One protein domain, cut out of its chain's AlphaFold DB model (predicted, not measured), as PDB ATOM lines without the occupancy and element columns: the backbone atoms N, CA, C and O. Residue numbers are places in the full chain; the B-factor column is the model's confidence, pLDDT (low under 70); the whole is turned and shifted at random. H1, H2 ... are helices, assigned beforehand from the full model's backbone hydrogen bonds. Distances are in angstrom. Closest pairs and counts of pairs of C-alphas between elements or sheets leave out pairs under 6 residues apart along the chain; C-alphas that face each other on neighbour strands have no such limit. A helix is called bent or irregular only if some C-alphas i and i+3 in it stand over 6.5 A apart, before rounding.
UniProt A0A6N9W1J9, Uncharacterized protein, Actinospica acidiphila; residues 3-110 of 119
ATOM      1  N   GLN A   3     -50.025  10.177 -29.455       62.94
ATOM      2  CA  GLN A   3     -49.596   9.171 -28.477       62.94
ATOM      3  C   GLN A   3     -49.838   7.731 -28.944       62.94
ATOM      4  O   GLN A   3     -49.008   6.857 -28.694       62.94
ATOM      5  N   SER A   4     -50.938   7.479 -29.659       71.25
ATOM      6  CA  SER A   4     -51.259   6.140 -30.162       71.25
ATOM      7  C   SER A   4     -50.244   5.665 -31.204       71.25
ATOM      8  O   SER A   4     -49.909   4.486 -31.236       71.25
ATOM      9  N   GLY A   5     -49.703   6.580 -32.018       79.81
ATOM     10  CA  GLY A   5     -48.679   6.258 -33.012       79.81
ATOM     11  C   GLY A   5     -47.347   5.881 -32.365       79.81
ATOM     12  O   GLY A   5     -46.776   4.840 -32.688       79.81
ATOM     13  N   THR A   6     -46.883   6.680 -31.401       82.06
ATOM     14  CA  THR A   6     -45.628   6.416 -30.680       82.06
ATOM     15  C   THR A   6     -45.698   5.126 -29.861       82.06
ATOM     16  O   THR A   6     -44.736   4.362 -29.853       82.06
ATOM     17  N   SER A   7     -46.839   4.832 -29.226       87.00
ATOM     18  CA  SER A   7     -47.021   3.586 -28.467       87.00
ATOM     19  C   SER A   7     -46.908   2.347 -29.359       87.00
ATOM     20  O   SER A   7     -46.224   1.398 -28.987       87.00
ATOM     21  N   THR A   8     -47.530   2.354 -30.542       91.50
ATOM     22  CA  THR A   8     -47.440   1.232 -31.492       91.50
ATOM     23  C   THR A   8     -46.015   1.046 -32.011       91.50
ATOM     24  O   THR A   8     -45.530  -0.080 -32.092       91.50
ATOM     25  N   ARG A   9     -45.307   2.141 -32.317       91.12
ATOM     26  CA  ARG A   9     -43.905   2.078 -32.764       91.12
ATOM     27  C   ARG A   9     -42.976   1.547 -31.673       91.12
ATOM     28  O   ARG A   9     -42.106   0.736 -31.963       91.12
ATOM     29  N   LEU A  10     -43.190   1.954 -30.422       91.94
ATOM     30  CA  LEU A  10     -42.431   1.426 -29.290       91.94
ATOM     31  C   LEU A  10     -42.699  -0.067 -29.082       91.94
ATOM     32  O   LEU A  10     -41.762  -0.823 -28.854       91.94
ATOM     33  N   GLN A  11     -43.956  -0.502 -29.183       94.12
ATOM     34  CA  GLN A  11     -44.305  -1.922 -29.088       94.12
ATOM     35  C   GLN A  11     -43.606  -2.751 -30.168       94.12
ATOM     36  O   GLN A  11     -43.048  -3.797 -29.842       94.12
ATOM     37  N   ALA A  12     -43.573  -2.262 -31.412       91.81
ATOM     38  CA  ALA A  12     -42.838  -2.907 -32.497       91.81
ATOM     39  C   ALA A  12     -41.333  -2.997 -32.186       91.81
ATOM     40  O   ALA A  12     -40.771  -4.086 -32.222       91.81
ATOM     41  N   ALA A  13     -40.706  -1.896 -31.755       92.31
ATOM     42  CA  ALA A  13     -39.286  -1.887 -31.396       92.31
ATOM     43  C   ALA A  13     -38.950  -2.850 -30.239       92.31
ATOM     44  O   ALA A  13     -37.931  -3.540 -30.272       92.31
ATOM     45  N   VAL A  14     -39.816  -2.937 -29.220       95.00
ATOM     46  CA  VAL A  14     -39.673  -3.902 -28.117       95.00
ATOM     47  C   VAL A  14     -39.806  -5.337 -28.623       95.00
ATOM     48  O   VAL A  14     -39.028  -6.199 -28.213       95.00
ATOM     49  N   GLN A  15     -40.772  -5.604 -29.502       94.94
ATOM     50  CA  GLN A  15     -40.991  -6.929 -30.073       94.94
ATOM     51  C   GLN A  15     -39.808  -7.383 -30.935       94.94
ATOM     52  O   GLN A  15     -39.381  -8.533 -30.804       94.94
ATOM     53  N   ASP A  16     -39.267  -6.502 -31.775       92.00
ATOM     54  CA  ASP A  16     -38.112  -6.795 -32.626       92.00
ATOM     55  C   ASP A  16     -36.884  -7.125 -31.770       92.00
ATOM     56  O   ASP A  16     -36.263  -8.177 -31.948       92.00
ATOM     57  N   LEU A  17     -36.599  -6.296 -30.758       92.00
ATOM     58  CA  LEU A  17     -35.484  -6.512 -29.835       92.00
ATOM     59  C   LEU A  17     -35.639  -7.817 -29.033       92.00
ATOM     60  O   LEU A  17     -34.699  -8.608 -28.930       92.00
ATOM     61  N   ALA A  18     -36.828  -8.078 -28.483       94.06
ATOM     62  CA  ALA A  18     -37.098  -9.307 -27.738       94.06
ATOM     63  C   ALA A  18     -36.969 -10.555 -28.629       94.06
ATOM     64  O   ALA A  18     -36.435 -11.578 -28.197       94.06
ATOM     65  N   SER A  19     -37.414 -10.467 -29.885       92.00
ATOM     66  CA  SER A  19     -37.272 -11.547 -30.867       92.00
ATOM     67  C   SER A  19     -35.803 -11.808 -31.206       92.00
ATOM     68  O   SER A  19     -35.399 -12.970 -31.276       92.00
ATOM     69  N   GLY A  20     -34.992 -10.751 -31.331       89.56
ATOM     70  CA  GLY A  20     -33.539 -10.842 -31.487       89.56
ATOM     71  C   GLY A  20     -32.870 -11.578 -30.324       89.56
ATOM     72  O   GLY A  20     -32.139 -12.542 -30.549       89.56
ATOM     73  N   VAL A  21     -33.201 -11.213 -29.077       90.56
ATOM     74  CA  VAL A  21     -32.699 -11.911 -27.875       90.56
ATOM     75  C   VAL A  21     -33.068 -13.394 -27.901       90.56
ATOM     76  O   VAL A  21     -32.203 -14.247 -27.717       90.56
ATOM     77  N   VAL A  22     -34.338 -13.729 -28.153       91.62
ATOM     78  CA  VAL A  22     -34.793 -15.130 -28.190       91.62
ATOM     79  C   VAL A  22     -34.094 -15.919 -29.298       91.62
ATOM     80  O   VAL A  22     -33.734 -17.076 -29.082       91.62
ATOM     81  N   SER A  23     -33.885 -15.308 -30.466       88.50
ATOM     82  CA  SER A  23     -33.148 -15.918 -31.576       88.50
ATOM     83  C   SER A  23     -31.703 -16.232 -31.178       88.50
ATOM     84  O   SER A  23     -31.273 -17.383 -31.288       88.50
ATOM     85  N   ALA A  24     -30.987 -15.257 -30.610       86.12
ATOM     86  CA  ALA A  24     -29.607 -15.429 -30.164       86.12
ATOM     87  C   ALA A  24     -29.482 -16.499 -29.064       86.12
ATOM     88  O   ALA A  24     -28.573 -17.327 -29.107       86.12
ATOM     89  N   LEU A  25     -30.428 -16.561 -28.119       87.50
ATOM     90  CA  LEU A  25     -30.455 -17.596 -27.073       87.50
ATOM     91  C   LEU A  25     -30.711 -19.010 -27.615       87.50
ATOM     92  O   LEU A  25     -30.309 -19.987 -26.987       87.50
ATOM     93  N   ARG A  26     -31.377 -19.144 -28.766       87.50
ATOM     94  CA  ARG A  26     -31.639 -20.435 -29.425       87.50
ATOM     95  C   ARG A  26     -30.495 -20.905 -30.332       87.50
ATOM     96  O   ARG A  26     -30.646 -21.931 -30.989       87.50
ATOM     97  N   GLY A  27     -29.369 -20.189 -30.360       74.25
ATOM     98  CA  GLY A  27     -28.235 -20.483 -31.242       74.25
ATOM     99  C   GLY A  27     -28.333 -19.831 -32.624       74.25
ATOM    100  O   GLY A  27     -27.643 -20.264 -33.544       74.25
ATOM    101  N   GLY A  28     -29.200 -18.825 -32.787       67.06
ATOM    102  CA  GLY A  28     -29.170 -17.923 -33.939       67.06
ATOM    103  C   GLY A  28     -27.939 -17.011 -33.924       67.06
ATOM    104  O   GLY A  28     -27.136 -17.059 -32.994       67.06
ATOM    105  N   ASP A  29     -27.799 -16.174 -34.956       64.56
ATOM    106  CA  ASP A  29     -26.674 -15.243 -35.078       64.56
ATOM    107  C   ASP A  29     -26.550 -14.363 -33.822       64.56
ATOM    108  O   ASP A  29     -27.481 -13.653 -33.435       64.56
ATOM    109  N   HIS A  30     -25.401 -14.464 -33.156       62.78
ATOM    110  CA  HIS A  30     -25.086 -13.723 -31.938       62.78
ATOM    111  C   HIS A  30     -24.618 -12.297 -32.231       62.78
ATOM    112  O   HIS A  30     -24.385 -11.547 -31.287       62.78
ATOM    113  N   ALA A  31     -24.418 -11.949 -33.506       56.44
ATOM    114  CA  ALA A  31     -23.676 -10.756 -33.863       56.44
ATOM    115  C   ALA A  31     -24.417  -9.452 -33.543       56.44
ATOM    116  O   ALA A  31     -23.751  -8.498 -33.168       56.44
ATOM    117  N   HIS A  32     -25.753  -9.384 -33.637       59.00
ATOM    118  CA  HIS A  32     -26.462  -8.099 -33.529       59.00
ATOM    119  C   HIS A  32     -27.878  -8.251 -32.955       59.00
ATOM    120  O   HIS A  32     -28.864  -8.336 -33.687       59.00
ATOM    121  N   VAL A  33     -27.988  -8.293 -31.631       61.34
ATOM    122  CA  VAL A  33     -29.275  -8.253 -30.923       61.34
ATOM    123  C   VAL A  33     -29.771  -6.814 -30.808       61.34
ATOM    124  O   VAL A  33     -30.973  -6.568 -30.918       61.34
ATOM    125  N   VAL A  34     -28.861  -5.857 -30.615       59.66
ATOM    126  CA  VAL A  34     -29.185  -4.431 -30.530       59.66
ATOM    127  C   VAL A  34     -28.721  -3.743 -31.819       59.66
ATOM    128  O   VAL A  34     -27.542  -3.827 -32.159       59.66
ATOM    129  N   PRO A  35     -29.603  -3.049 -32.563       61.25
ATOM    130  CA  PRO A  35     -29.184  -2.343 -33.768       61.25
ATOM    131  C   PRO A  35     -28.121  -1.278 -33.421       61.25
ATOM    132  O   PRO A  35     -28.276  -0.577 -32.415       61.25
ATOM    133  N   PRO A  36     -27.044  -1.144 -34.221       56.50
ATOM    134  CA  PRO A  36     -25.944  -0.232 -33.921       56.50
ATOM    135  C   PRO A  36     -26.423   1.221 -33.847       56.50
ATOM    136  O   PRO A  36     -27.365   1.622 -34.535       56.50
ATOM    137  N   VAL A  37     -25.754   2.025 -33.010       53.44
ATOM    138  CA  VAL A  37     -26.047   3.458 -32.863       53.44
ATOM    139  C   VAL A  37     -25.815   4.142 -34.216       53.44
ATOM    140  O   VAL A  37     -24.693   4.325 -34.676       53.44
ATOM    141  N   GLY A  38     -26.909   4.423 -34.917       53.28
ATOM    142  CA  GLY A  38     -26.863   4.874 -36.306       53.28
ATOM    143  C   GLY A  38     -28.112   5.619 -36.751       53.28
ATOM    144  O   GLY A  38     -28.388   5.671 -37.942       53.28
ATOM    145  N   THR A  39     -28.890   6.179 -35.821       52.44
ATOM    146  CA  THR A  39     -30.013   7.064 -36.153       52.44
ATOM    147  C   THR A  39     -30.168   8.138 -35.080       52.44
ATOM    148  O   THR A  39     -30.803   7.932 -34.048       52.44
ATOM    149  N   ASP A  40     -29.585   9.310 -35.314       59.69
ATOM    150  CA  ASP A  40     -30.075  10.516 -34.650       59.69
ATOM    151  C   ASP A  40     -31.531  10.731 -35.111       59.69
ATOM    152  O   ASP A  40     -31.795  10.829 -36.311       59.69
ATOM    153  N   GLY A  41     -32.493  10.712 -34.181       74.50
ATOM    154  CA  GLY A  41     -33.926  10.868 -34.472       74.50
ATOM    155  C   GLY A  41     -34.842   9.870 -33.750       74.50
ATOM    156  O   GLY A  41     -34.405   9.088 -32.908       74.50
ATOM    157  N   GLU A  42     -36.132   9.881 -34.110       80.81
ATOM    158  CA  GLU A  42     -37.205   9.124 -33.435       80.81
ATOM    159  C   GLU A  42     -36.928   7.610 -33.348       80.81
ATOM    160  O   GLU A  42     -37.238   6.978 -32.341       80.81
ATOM    161  N   ALA A  43     -36.310   7.023 -34.376       79.06
ATOM    162  CA  ALA A  43     -35.958   5.602 -34.380       79.06
ATOM    163  C   ALA A  43     -34.914   5.252 -33.303       79.06
ATOM    164  O   ALA A  43     -35.039   4.222 -32.638       79.06
ATOM    165  N   GLY A  44     -33.927   6.127 -33.089       83.56
ATOM    166  CA  GLY A  44     -32.926   5.971 -32.039       83.56
ATOM    167  C   GLY A  44     -33.551   6.066 -30.649       83.56
ATOM    168  O   GLY A  44     -33.283   5.222 -29.798       83.56
ATOM    169  N   ASP A  45     -34.453   7.026 -30.436       88.81
ATOM    170  CA  ASP A  45     -35.169   7.177 -29.161       88.81
ATOM    171  C   ASP A  45     -36.044   5.955 -28.850       88.81
ATOM    172  O   ASP A  45     -36.069   5.472 -27.714       88.81
ATOM    173  N   LEU A  46     -36.714   5.396 -29.863       91.19
ATOM    174  CA  LEU A  46     -37.489   4.163 -29.724       91.19
ATOM    175  C   LEU A  46     -36.605   2.956 -29.392       91.19
ATOM    176  O   LEU A  46     -37.000   2.138 -28.562       91.19
ATOM    177  N   ALA A  47     -35.409   2.856 -29.977       89.50
ATOM    178  CA  ALA A  47     -34.458   1.798 -29.647       89.50
ATOM    179  C   ALA A  47     -33.982   1.898 -28.187       89.50
ATOM    180  O   ALA A  47     -33.980   0.899 -27.466       89.50
ATOM    181  N   LEU A  48     -33.654   3.103 -27.708       93.94
ATOM    182  CA  LEU A  48     -33.270   3.318 -26.307       93.94
ATOM    183  C   LEU A  48     -34.420   2.976 -25.351       93.94
ATOM    184  O   LEU A  48     -34.205   2.323 -24.325       93.94
ATOM    185  N   ALA A  49     -35.646   3.377 -25.692       94.44
ATOM    186  CA  ALA A  49     -36.837   3.039 -24.921       94.44
ATOM    187  C   ALA A  49     -37.100   1.523 -24.911       94.44
ATOM    188  O   ALA A  49     -37.426   0.968 -23.861       94.44
ATOM    189  N   ALA A  50     -36.906   0.832 -26.036       95.12
ATOM    190  CA  ALA A  50     -37.049  -0.618 -26.119       95.12
ATOM    191  C   ALA A  50     -36.012  -1.351 -25.255       95.12
ATOM    192  O   ALA A  50     -36.375  -2.242 -24.485       95.12
ATOM    193  N   VAL A  51     -34.745  -0.921 -25.289       95.62
ATOM    194  CA  VAL A  51     -33.691  -1.438 -24.396       95.62
ATOM    195  C   VAL A  51     -34.052  -1.197 -22.933       95.62
ATOM    196  O   VAL A  51     -33.884  -2.085 -22.098       95.62
ATOM    197  N   ARG A  52     -34.611  -0.029 -22.601       95.94
ATOM    198  CA  ARG A  52     -35.089   0.259 -21.245       95.94
ATOM    199  C   ARG A  52     -36.228  -0.668 -20.816       95.94
ATOM    200  O   ARG A  52     -36.276  -1.032 -19.639       95.94
ATOM    201  N   VAL A  53     -37.143  -1.018 -21.718       95.94
ATOM    202  CA  VAL A  53     -38.251  -1.945 -21.436       95.94
ATOM    203  C   VAL A  53     -37.730  -3.359 -21.207       95.94
ATOM    204  O   VAL A  53     -38.118  -3.987 -20.225       95.94
ATOM    205  N   LEU A  54     -36.829  -3.838 -22.067       95.19
ATOM    206  CA  LEU A  54     -36.262  -5.179 -21.950       95.19
ATOM    207  C   LEU A  54     -35.303  -5.309 -20.758       95.19
ATOM    208  O   LEU A  54     -35.208  -6.356 -20.125       95.19
ATOM    209  N   GLY A  55     -34.623  -4.223 -20.398       95.69
ATOM    210  CA  GLY A  55     -33.757  -4.167 -19.233       95.69
ATOM    211  C   GLY A  55     -32.450  -4.933 -19.430       95.69
ATOM    212  O   GLY A  55     -31.864  -4.937 -20.508       95.69
ATOM    213  N   ALA A  56     -31.963  -5.563 -18.358       94.19
ATOM    214  CA  ALA A  56     -30.694  -6.296 -18.369       94.19
ATOM    215  C   ALA A  56     -30.680  -7.476 -19.358       94.19
ATOM    216  O   ALA A  56     -29.609  -7.863 -19.824       94.19
ATOM    217  N   ASP A  57     -31.855  -7.999 -19.716       92.94
ATOM    218  CA  ASP A  57     -31.988  -9.144 -20.616       92.94
ATOM    219  C   ASP A  57     -31.543  -8.829 -22.052       92.94
ATOM    220  O   ASP A  57     -31.190  -9.742 -22.794       92.94
ATOM    221  N   ALA A  58     -31.449  -7.545 -22.422       91.62
ATOM    222  CA  ALA A  58     -30.917  -7.123 -23.717       91.62
ATOM    223  C   ALA A  58     -29.463  -7.582 -23.954       91.62
ATOM    224  O   ALA A  58     -29.072  -7.786 -25.096       91.62
ATOM    225  N   LEU A  59     -28.673  -7.780 -22.889       89.69
ATOM    226  CA  LEU A  59     -27.288  -8.274 -22.968       89.69
ATOM    227  C   LEU A  59     -27.146  -9.746 -22.543       89.69
ATOM    228  O   LEU A  59     -26.033 -10.277 -22.505       89.69
ATOM    229  N   LEU A  60     -28.251 -10.425 -22.213       87.44
ATOM    230  CA  LEU A  60     -28.231 -11.808 -21.729       87.44
ATOM    231  C   LEU A  60     -27.561 -12.793 -22.706       87.44
ATOM    232  O   LEU A  60     -26.780 -13.618 -22.224       87.44
ATOM    233  N   PRO A  61     -27.790 -12.725 -24.035       85.19
ATOM    234  CA  PRO A  61     -27.163 -13.662 -24.966       85.19
ATOM    235  C   PRO A  61     -25.630 -13.615 -24.920       85.19
ATOM    236  O   PRO A  61     -24.999 -14.654 -24.733       85.19
ATOM    237  N   GLY A  62     -25.026 -12.421 -24.994       80.00
ATOM    238  CA  GLY A  62     -23.568 -12.259 -24.929       80.00
ATOM    239  C   GLY A  62     -22.980 -12.751 -23.603       80.00
ATOM    240  O   GLY A  62     -21.979 -13.470 -23.584       80.00
ATOM    241  N   LEU A  63     -23.662 -12.465 -22.486       80.25
ATOM    242  CA  LEU A  63     -23.249 -12.930 -21.158       80.25
ATOM    243  C   LEU A  63     -23.259 -14.458 -21.032       80.25
ATOM    244  O   LEU A  63     -22.321 -15.028 -20.471       80.25
ATOM    245  N   LEU A  64     -24.302 -15.127 -21.533       84.06
ATOM    246  CA  LEU A  64     -24.413 -16.588 -21.463       84.06
ATOM    247  C   LEU A  64     -23.429 -17.284 -22.405       84.06
ATOM    248  O   LEU A  64     -22.824 -18.283 -22.014       84.06
ATOM    249  N   SER A  65     -23.212 -16.729 -23.598       79.94
ATOM    250  CA  SER A  65     -22.236 -17.247 -24.563       79.94
ATOM    251  C   SER A  65     -20.783 -16.921 -24.194       79.94
ATOM    252  O   SER A  65     -19.866 -17.407 -24.851       79.94
ATOM    253  N   ARG A  66     -20.550 -16.129 -23.132       79.38
ATOM    254  CA  ARG A  66     -19.231 -15.586 -22.744       79.38
ATOM    255  C   ARG A  66     -18.529 -14.845 -23.888       79.38
ATOM    256  O   ARG A  66     -17.302 -14.770 -23.921       79.38
ATOM    257  N   THR A  67     -19.314 -14.284 -24.797       75.94
ATOM    258  CA  THR A  67     -18.830 -13.441 -25.884       75.94
ATOM    259  C   THR A  67     -18.886 -12.000 -25.393       75.94
ATOM    260  O   THR A  67     -19.948 -11.573 -24.929       75.94
ATOM    261  N   PRO A  68     -17.781 -11.235 -25.451       73.88
ATOM    262  CA  PRO A  68     -17.836  -9.806 -25.175       73.88
ATOM    263  C   PRO A  68     -18.924  -9.160 -26.048       73.88
ATOM    264  O   PRO A  68     -18.939  -9.431 -27.251       73.88
ATOM    265  N   PRO A  69     -19.848  -8.367 -25.474       74.69
ATOM    266  CA  PRO A  69     -20.856  -7.691 -26.279       74.69
ATOM    267  C   PRO A  69     -20.177  -6.749 -27.269       74.69
ATOM    268  O   PRO A  69     -19.130  -6.165 -26.964       74.69
ATOM    269  N   ASP A  70     -20.778  -6.598 -28.445       80.94
ATOM    270  CA  ASP A  70     -20.285  -5.669 -29.452       80.94
ATOM    271  C   ASP A  70     -20.208  -4.245 -28.843       80.94
ATOM    272  O   ASP A  70     -21.145  -3.808 -28.159       80.94
ATOM    273  N   PRO A  71     -19.099  -3.501 -29.032       83.75
ATOM    274  CA  PRO A  71     -18.940  -2.163 -28.464       83.75
ATOM    275  C   PRO A  71     -20.074  -1.186 -28.815       83.75
ATOM    276  O   PRO A  71     -20.420  -0.333 -27.994       83.75
ATOM    277  N   ALA A  72     -20.668  -1.303 -30.004       83.56
ATOM    278  CA  ALA A  72     -21.799  -0.490 -30.433       83.56
ATOM    279  C   ALA A  72     -23.081  -0.861 -29.673       83.56
ATOM    280  O   ALA A  72     -23.810   0.034 -29.240       83.56
ATOM    281  N   GLU A  73     -23.331  -2.150 -29.433       85.06
ATOM    282  CA  GLU A  73     -24.453  -2.603 -28.598       85.06
ATOM    283  C   GLU A  73     -24.305  -2.107 -27.156       85.06
ATOM    284  O   GLU A  73     -25.254  -1.591 -26.556       85.06
ATOM    285  N   LEU A  74     -23.088  -2.192 -26.609       88.69
ATOM    286  CA  LEU A  74     -22.788  -1.701 -25.267       88.69
ATOM    287  C   LEU A  74     -22.960  -0.176 -25.165       88.69
ATOM    288  O   LEU A  74     -23.420   0.321 -24.133       88.69
ATOM    289  N   ALA A  75     -22.633   0.571 -26.224       89.44
ATOM    290  CA  ALA A  75     -22.857   2.014 -26.294       89.44
ATOM    291  C   ALA A  75     -24.353   2.371 -26.295       89.44
ATOM    292  O   ALA A  75     -24.764   3.276 -25.565       89.44
ATOM    293  N   VAL A  76     -25.186   1.638 -27.043       89.81
ATOM    294  CA  VAL A  76     -26.652   1.812 -27.020       89.81
ATOM    295  C   VAL A  76     -27.209   1.493 -25.633       89.81
ATOM    296  O   VAL A  76     -27.990   2.271 -25.083       89.81
ATOM    297  N   PHE A  77     -26.766   0.390 -25.026       92.94
ATOM    298  CA  PHE A  77     -27.187  -0.001 -23.683       92.94
ATOM    299  C   PHE A  77     -26.820   1.056 -22.634       92.94
ATOM    300  O   PHE A  77     -27.651   1.426 -21.802       92.94
ATOM    301  N   ARG A  78     -25.597   1.596 -22.705       94.19
ATOM    302  CA  ARG A  78     -25.135   2.710 -21.862       94.19
ATOM    303  C   ARG A  78     -26.017   3.944 -22.035       94.19
ATOM    304  O   ARG A  78     -26.537   4.453 -21.043       94.19
ATOM    305  N   LYS A  79     -26.269   4.354 -23.280       94.62
ATOM    306  CA  LYS A  79     -27.131   5.501 -23.592       94.62
ATOM    307  C   LYS A  79     -28.553   5.309 -23.050       94.62
ATOM    308  O   LYS A  79     -29.139   6.257 -22.539       94.62
ATOM    309  N   ALA A  80     -29.099   4.092 -23.086       95.06
ATOM    310  CA  ALA A  80     -30.423   3.797 -22.531       95.06
ATOM    311  C   ALA A  80     -30.456   3.896 -20.994       95.06
ATOM    312  O   ALA A  80     -31.420   4.415 -20.428       95.06
ATOM    313  N   VAL A  81     -29.406   3.432 -20.305       96.12
ATOM    314  CA  VAL A  81     -29.275   3.602 -18.847       96.12
ATOM    315  C   VAL A  81     -29.226   5.088 -18.486       96.12
ATOM    316  O   VAL A  81     -29.943   5.514 -17.583       96.12
ATOM    317  N   GLU A  82     -28.438   5.882 -19.207       95.75
ATOM    318  CA  GLU A  82     -28.273   7.319 -18.957       95.75
ATOM    319  C   GLU A  82     -29.535   8.134 -19.281       95.75
ATOM    320  O   GLU A  82     -29.875   9.057 -18.542       95.75
ATOM    321  N   ALA A  83     -30.262   7.779 -20.345       95.62
ATOM    322  CA  ALA A  83     -31.454   8.501 -20.788       95.62
ATOM    323  C   ALA A  83     -32.688   8.279 -19.895       95.62
ATOM    324  O   ALA A  83     -33.567   9.140 -19.834       95.62
ATOM    325  N   TYR A  84     -32.773   7.141 -19.194       95.00
ATOM    326  CA  TYR A  84     -33.963   6.755 -18.422       95.00
ATOM    327  C   TYR A  84     -33.671   6.450 -16.941       95.00
ATOM    328  O   TYR A  84     -33.954   5.332 -16.472       95.00
ATOM    329  N   PRO A  85     -33.157   7.424 -16.160       95.62
ATOM    330  CA  PRO A  85     -33.055   7.278 -14.716       95.62
ATOM    331  C   PRO A  85     -34.459   7.176 -14.090       95.62
ATOM    332  O   PRO A  85     -35.387   7.881 -14.505       95.62
ATOM    333  N   PRO A  86     -34.667   6.301 -13.091       95.69
ATOM    334  CA  PRO A  86     -35.945   6.211 -12.406       95.69
ATOM    335  C   PRO A  86     -36.217   7.507 -11.636       95.69
ATOM    336  O   PRO A  86     -35.339   8.035 -10.953       95.69
ATOM    337  N   ARG A  87     -37.459   7.997 -11.700       95.44
ATOM    338  CA  ARG A  87     -37.920   9.101 -10.846       95.44
ATOM    339  C   ARG A  87     -37.911   8.684  -9.372       95.44
ATOM    340  O   ARG A  87     -37.980   7.493  -9.059       95.44
ATOM    341  N   ALA A  88     -37.871   9.659  -8.464       94.25
ATOM    342  CA  ALA A  88     -37.866   9.404  -7.020       94.25
ATOM    343  C   ALA A  88     -39.083   8.571  -6.559       94.25
ATOM    344  O   ALA A  88     -38.964   7.701  -5.698       94.25
ATOM    345  N   ASP A  89     -40.232   8.785  -7.198       96.00
ATOM    346  CA  ASP A  89     -41.507   8.109  -6.959       96.00
ATOM    347  C   ASP A  89     -41.729   6.868  -7.844       96.00
ATOM    348  O   ASP A  89     -42.798   6.259  -7.803       96.00
ATOM    349  N   ALA A  90     -40.733   6.455  -8.637       95.62
ATOM    350  CA  ALA A  90     -40.871   5.316  -9.535       95.62
ATOM    351  C   ALA A  90     -41.228   4.032  -8.771       95.62
ATOM    352  O   ALA A  90     -40.699   3.758  -7.689       95.62
ATOM    353  N   ALA A  91     -42.080   3.200  -9.373       97.00
ATOM    354  CA  ALA A  91     -42.450   1.911  -8.800       97.00
ATOM    355  C   ALA A  91     -41.200   1.055  -8.482       97.00
ATOM    356  O   ALA A  91     -40.208   1.119  -9.221       97.00
ATOM    357  N   PRO A  92     -41.231   0.208  -7.432       97.19
ATOM    358  CA  PRO A  92     -40.090  -0.628  -7.053       97.19
ATOM    359  C   PRO A  92     -39.498  -1.437  -8.217       97.19
ATOM    360  O   PRO A  92     -38.279  -1.470  -8.378       97.19
ATOM    361  N   THR A  93     -40.346  -2.002  -9.081       95.69
ATOM    362  CA  THR A  93     -39.929  -2.760 -10.271       95.69
ATOM    363  C   THR A  93     -39.119  -1.915 -11.256       95.69
ATOM    364  O   THR A  93     -38.123  -2.384 -11.799       95.69
ATOM    365  N   VAL A  94     -39.489  -0.646 -11.452       96.19
ATOM    366  CA  VAL A  94     -38.784   0.280 -12.353       96.19
ATOM    367  C   VAL A  94     -37.383   0.572 -11.816       96.19
ATOM    368  O   VAL A  94     -36.421   0.522 -12.585       96.19
ATOM    369  N   ARG A  95     -37.256   0.818 -10.503       97.31
ATOM    370  CA  ARG A  95     -35.958   1.028  -9.839       97.31
ATOM    371  C   ARG A  95     -35.079  -0.218  -9.901       97.31
ATOM    372  O   ARG A  95     -33.899  -0.104 -10.219       97.31
ATOM    373  N   TRP A  96     -35.649  -1.393  -9.635       97.25
ATOM    374  CA  TRP A  96     -34.914  -2.659  -9.676       97.25
ATOM    375  C   TRP A  96     -34.412  -2.984 -11.087       97.25
ATOM    376  O   TRP A  96     -33.237  -3.292 -11.260       97.25
ATOM    377  N   SER A  97     -35.271  -2.827 -12.098       96.44
ATOM    378  CA  SER A  97     -34.915  -3.006 -13.510       96.44
ATOM    379  C   SER A  97     -33.754  -2.090 -13.915       96.44
ATOM    380  O   SER A  97     -32.749  -2.566 -14.437       96.44
ATOM    381  N   HIS A  98     -33.826  -0.796 -13.581       97.50
ATOM    382  CA  HIS A  98     -32.740   0.141 -13.875       97.50
ATOM    383  C   HIS A  98     -31.444  -0.201 -13.113       97.50
ATOM    384  O   HIS A  98     -30.358  -0.174 -13.691       97.50
ATOM    385  N   TRP A  99     -31.536  -0.583 -11.834       97.19
ATOM    386  CA  TRP A  99     -30.378  -1.053 -11.063       97.19
ATOM    387  C   TRP A  99     -29.717  -2.282 -11.706       97.19
ATOM    388  O   TRP A  99     -28.487  -2.340 -11.802       97.19
ATOM    389  N   ALA A 100     -30.515  -3.245 -12.176       96.25
ATOM    390  CA  ALA A 100     -30.021  -4.446 -12.842       96.25
ATOM    391  C   ALA A 100     -29.313  -4.102 -14.161       96.25
ATOM    392  O   ALA A 100     -28.238  -4.643 -14.432       96.25
ATOM    393  N   MET A 101     -29.847  -3.150 -14.934       96.19
ATOM    394  CA  MET A 101     -29.179  -2.639 -16.133       96.19
ATOM    395  C   MET A 101     -27.823  -2.013 -15.792       96.19
ATOM    396  O   MET A 101     -26.801  -2.440 -16.321       96.19
ATOM    397  N   ALA A 102     -27.773  -1.075 -14.841       95.50
ATOM    398  CA  ALA A 102     -26.525  -0.425 -14.439       95.50
ATOM    399  C   ALA A 102     -25.481  -1.430 -13.914       95.50
ATOM    400  O   ALA A 102     -24.287  -1.304 -14.183       95.50
ATOM    401  N   ARG A 103     -25.917  -2.454 -13.167       93.38
ATOM    402  CA  ARG A 103     -25.048  -3.550 -12.713       93.38
ATOM    403  C   ARG A 103     -24.513  -4.387 -13.874       93.38
ATOM    404  O   ARG A 103     -23.363  -4.813 -13.813       93.38
ATOM    405  N   THR A 104     -25.338  -4.643 -14.882       91.94
ATOM    406  CA  THR A 104     -24.962  -5.417 -16.070       91.94
ATOM    407  C   THR A 104     -23.943  -4.660 -16.910       91.94
ATOM    408  O   THR A 104     -22.899  -5.221 -17.224       91.94
ATOM    409  N   LEU A 105     -24.171  -3.365 -17.148       91.06
ATOM    410  CA  LEU A 105     -23.226  -2.488 -17.842       91.06
ATOM    411  C   LEU A 105     -21.840  -2.512 -17.183       91.06
ATOM    412  O   LEU A 105     -20.843  -2.718 -17.864       91.06
ATOM    413  N   ARG A 106     -21.775  -2.402 -15.848       89.19
ATOM    414  CA  ARG A 106     -20.503  -2.490 -15.108       89.19
ATOM    415  C   ARG A 106     -19.799  -3.838 -15.230       89.19
ATOM    416  O   ARG A 106     -18.611  -3.895 -15.001       89.19
ATOM    417  N   ARG A 107     -20.505  -4.932 -15.505       85.06
ATOM    418  CA  ARG A 107     -19.873  -6.254 -15.676       85.06
ATOM    419  C   ARG A 107     -19.447  -6.519 -17.110       85.06
ATOM    420  O   ARG A 107     -18.534  -7.303 -17.330       85.06
ATOM    421  N   ALA A 108     -20.161  -5.920 -18.054       82.94
ATOM    422  CA  ALA A 108     -19.918  -6.060 -19.476       82.94
ATOM    423  C   ALA A 108     -18.814  -5.121 -19.982       82.94
ATOM    424  O   ALA A 108     -18.225  -5.409 -21.015       82.94
ATOM    425  N   ASP A 109     -18.532  -4.020 -19.276       75.69
ATOM    426  CA  ASP A 109     -17.463  -3.087 -19.629       75.69
ATOM    427  C   ASP A 109     -16.087  -3.606 -19.152       75.69
ATOM    428  O   ASP A 109     -15.812  -3.583 -17.945       75.69
ATOM    429  N   PRO A 110     -15.198  -4.051 -20.064       65.62
ATOM    430  CA  PRO A 110     -13.875  -4.555 -19.705       65.62
ATOM    431  C   PRO A 110     -12.961  -3.468 -19.118       65.62
ATOM    432  O   PRO A 110     -12.024  -3.803 -18.402       65.62
TER     433      PRO A 110
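Overview. This is residues 3 to 110 of the 119 residues of an uncharacterized protein of Actinospica acidiphila (UniProt A0A6N9W1J9). The long helix H1 and helix H4 make opposite sides of a compact helical body, with the sharply bent helix H2 and the shorter H3 between them. The first arm of H2 crosses from H1 to H3, and its second arm turns off to run between H1 and H4. The printed part has 108 residues with four named helices, H1 to H4 in chain order, and no named strand; its class is all helix. The radius of gyration of the C-alphas is 13.5 A, and the rounded outline spans 36 by 28 by 24 A.

Along the chain. H1, residues 3 to 25, begins at C-alpha 3 (-49.596, 9.171, -28.477) and is 32.9 A long. H2, residues 42 to 65, was assigned as one helix by its hydrogen bonds but is bent: C-alphas 53 and 56 are 9.2 A apart. Its arms are H2a, residues 42 to 53, 16.4 A, and H2b, residues 56 to 65, 15.2 A, itself irregular, with C-alphas 58 and 61 7.6 A apart. H3, residues 71 to 83, measures 18.1 A. H4, residues 92 to 108, measures 24.3 A and ends at C-alpha 108 (-19.918, -6.060, -19.476).

Arrangement. H2 is the hub, its arms about perpendicular at 76 degrees. H1 touches H2a with residues 9 to 17 alone, at a steep tilt of 60 degrees; the closest C-alphas, of Val 14 and Ala 50, are 4.7 A apart. H2a touches H3 with residues 48 to 52 alone, closest at the C-alphas of Leu 48 and Ala 80, 4.8 A. H2b touches H4, closest at the C-alphas of Ala 56 and Met 101, 4.5 A. H3 and H4 form a hairpin, opposite ways at 32 degrees, with the closest C-alphas, of Val 81 and Ala 102, 6.6 A apart. H1 is apart from H3 and H4. Every O i to N i+4 pair is within hydrogen-bond range in H1, H2a, H3 and H4; H2b has 3 of 6.

Size, cuts and confidence. The printed part has no cut. The H1 to H2 link is long, 16 residues; residues 88 to 93, of which 92 and 93 belong to H4, stand free. Residue 3, residues 28 to 40 and residue 110 have pLDDT under 70.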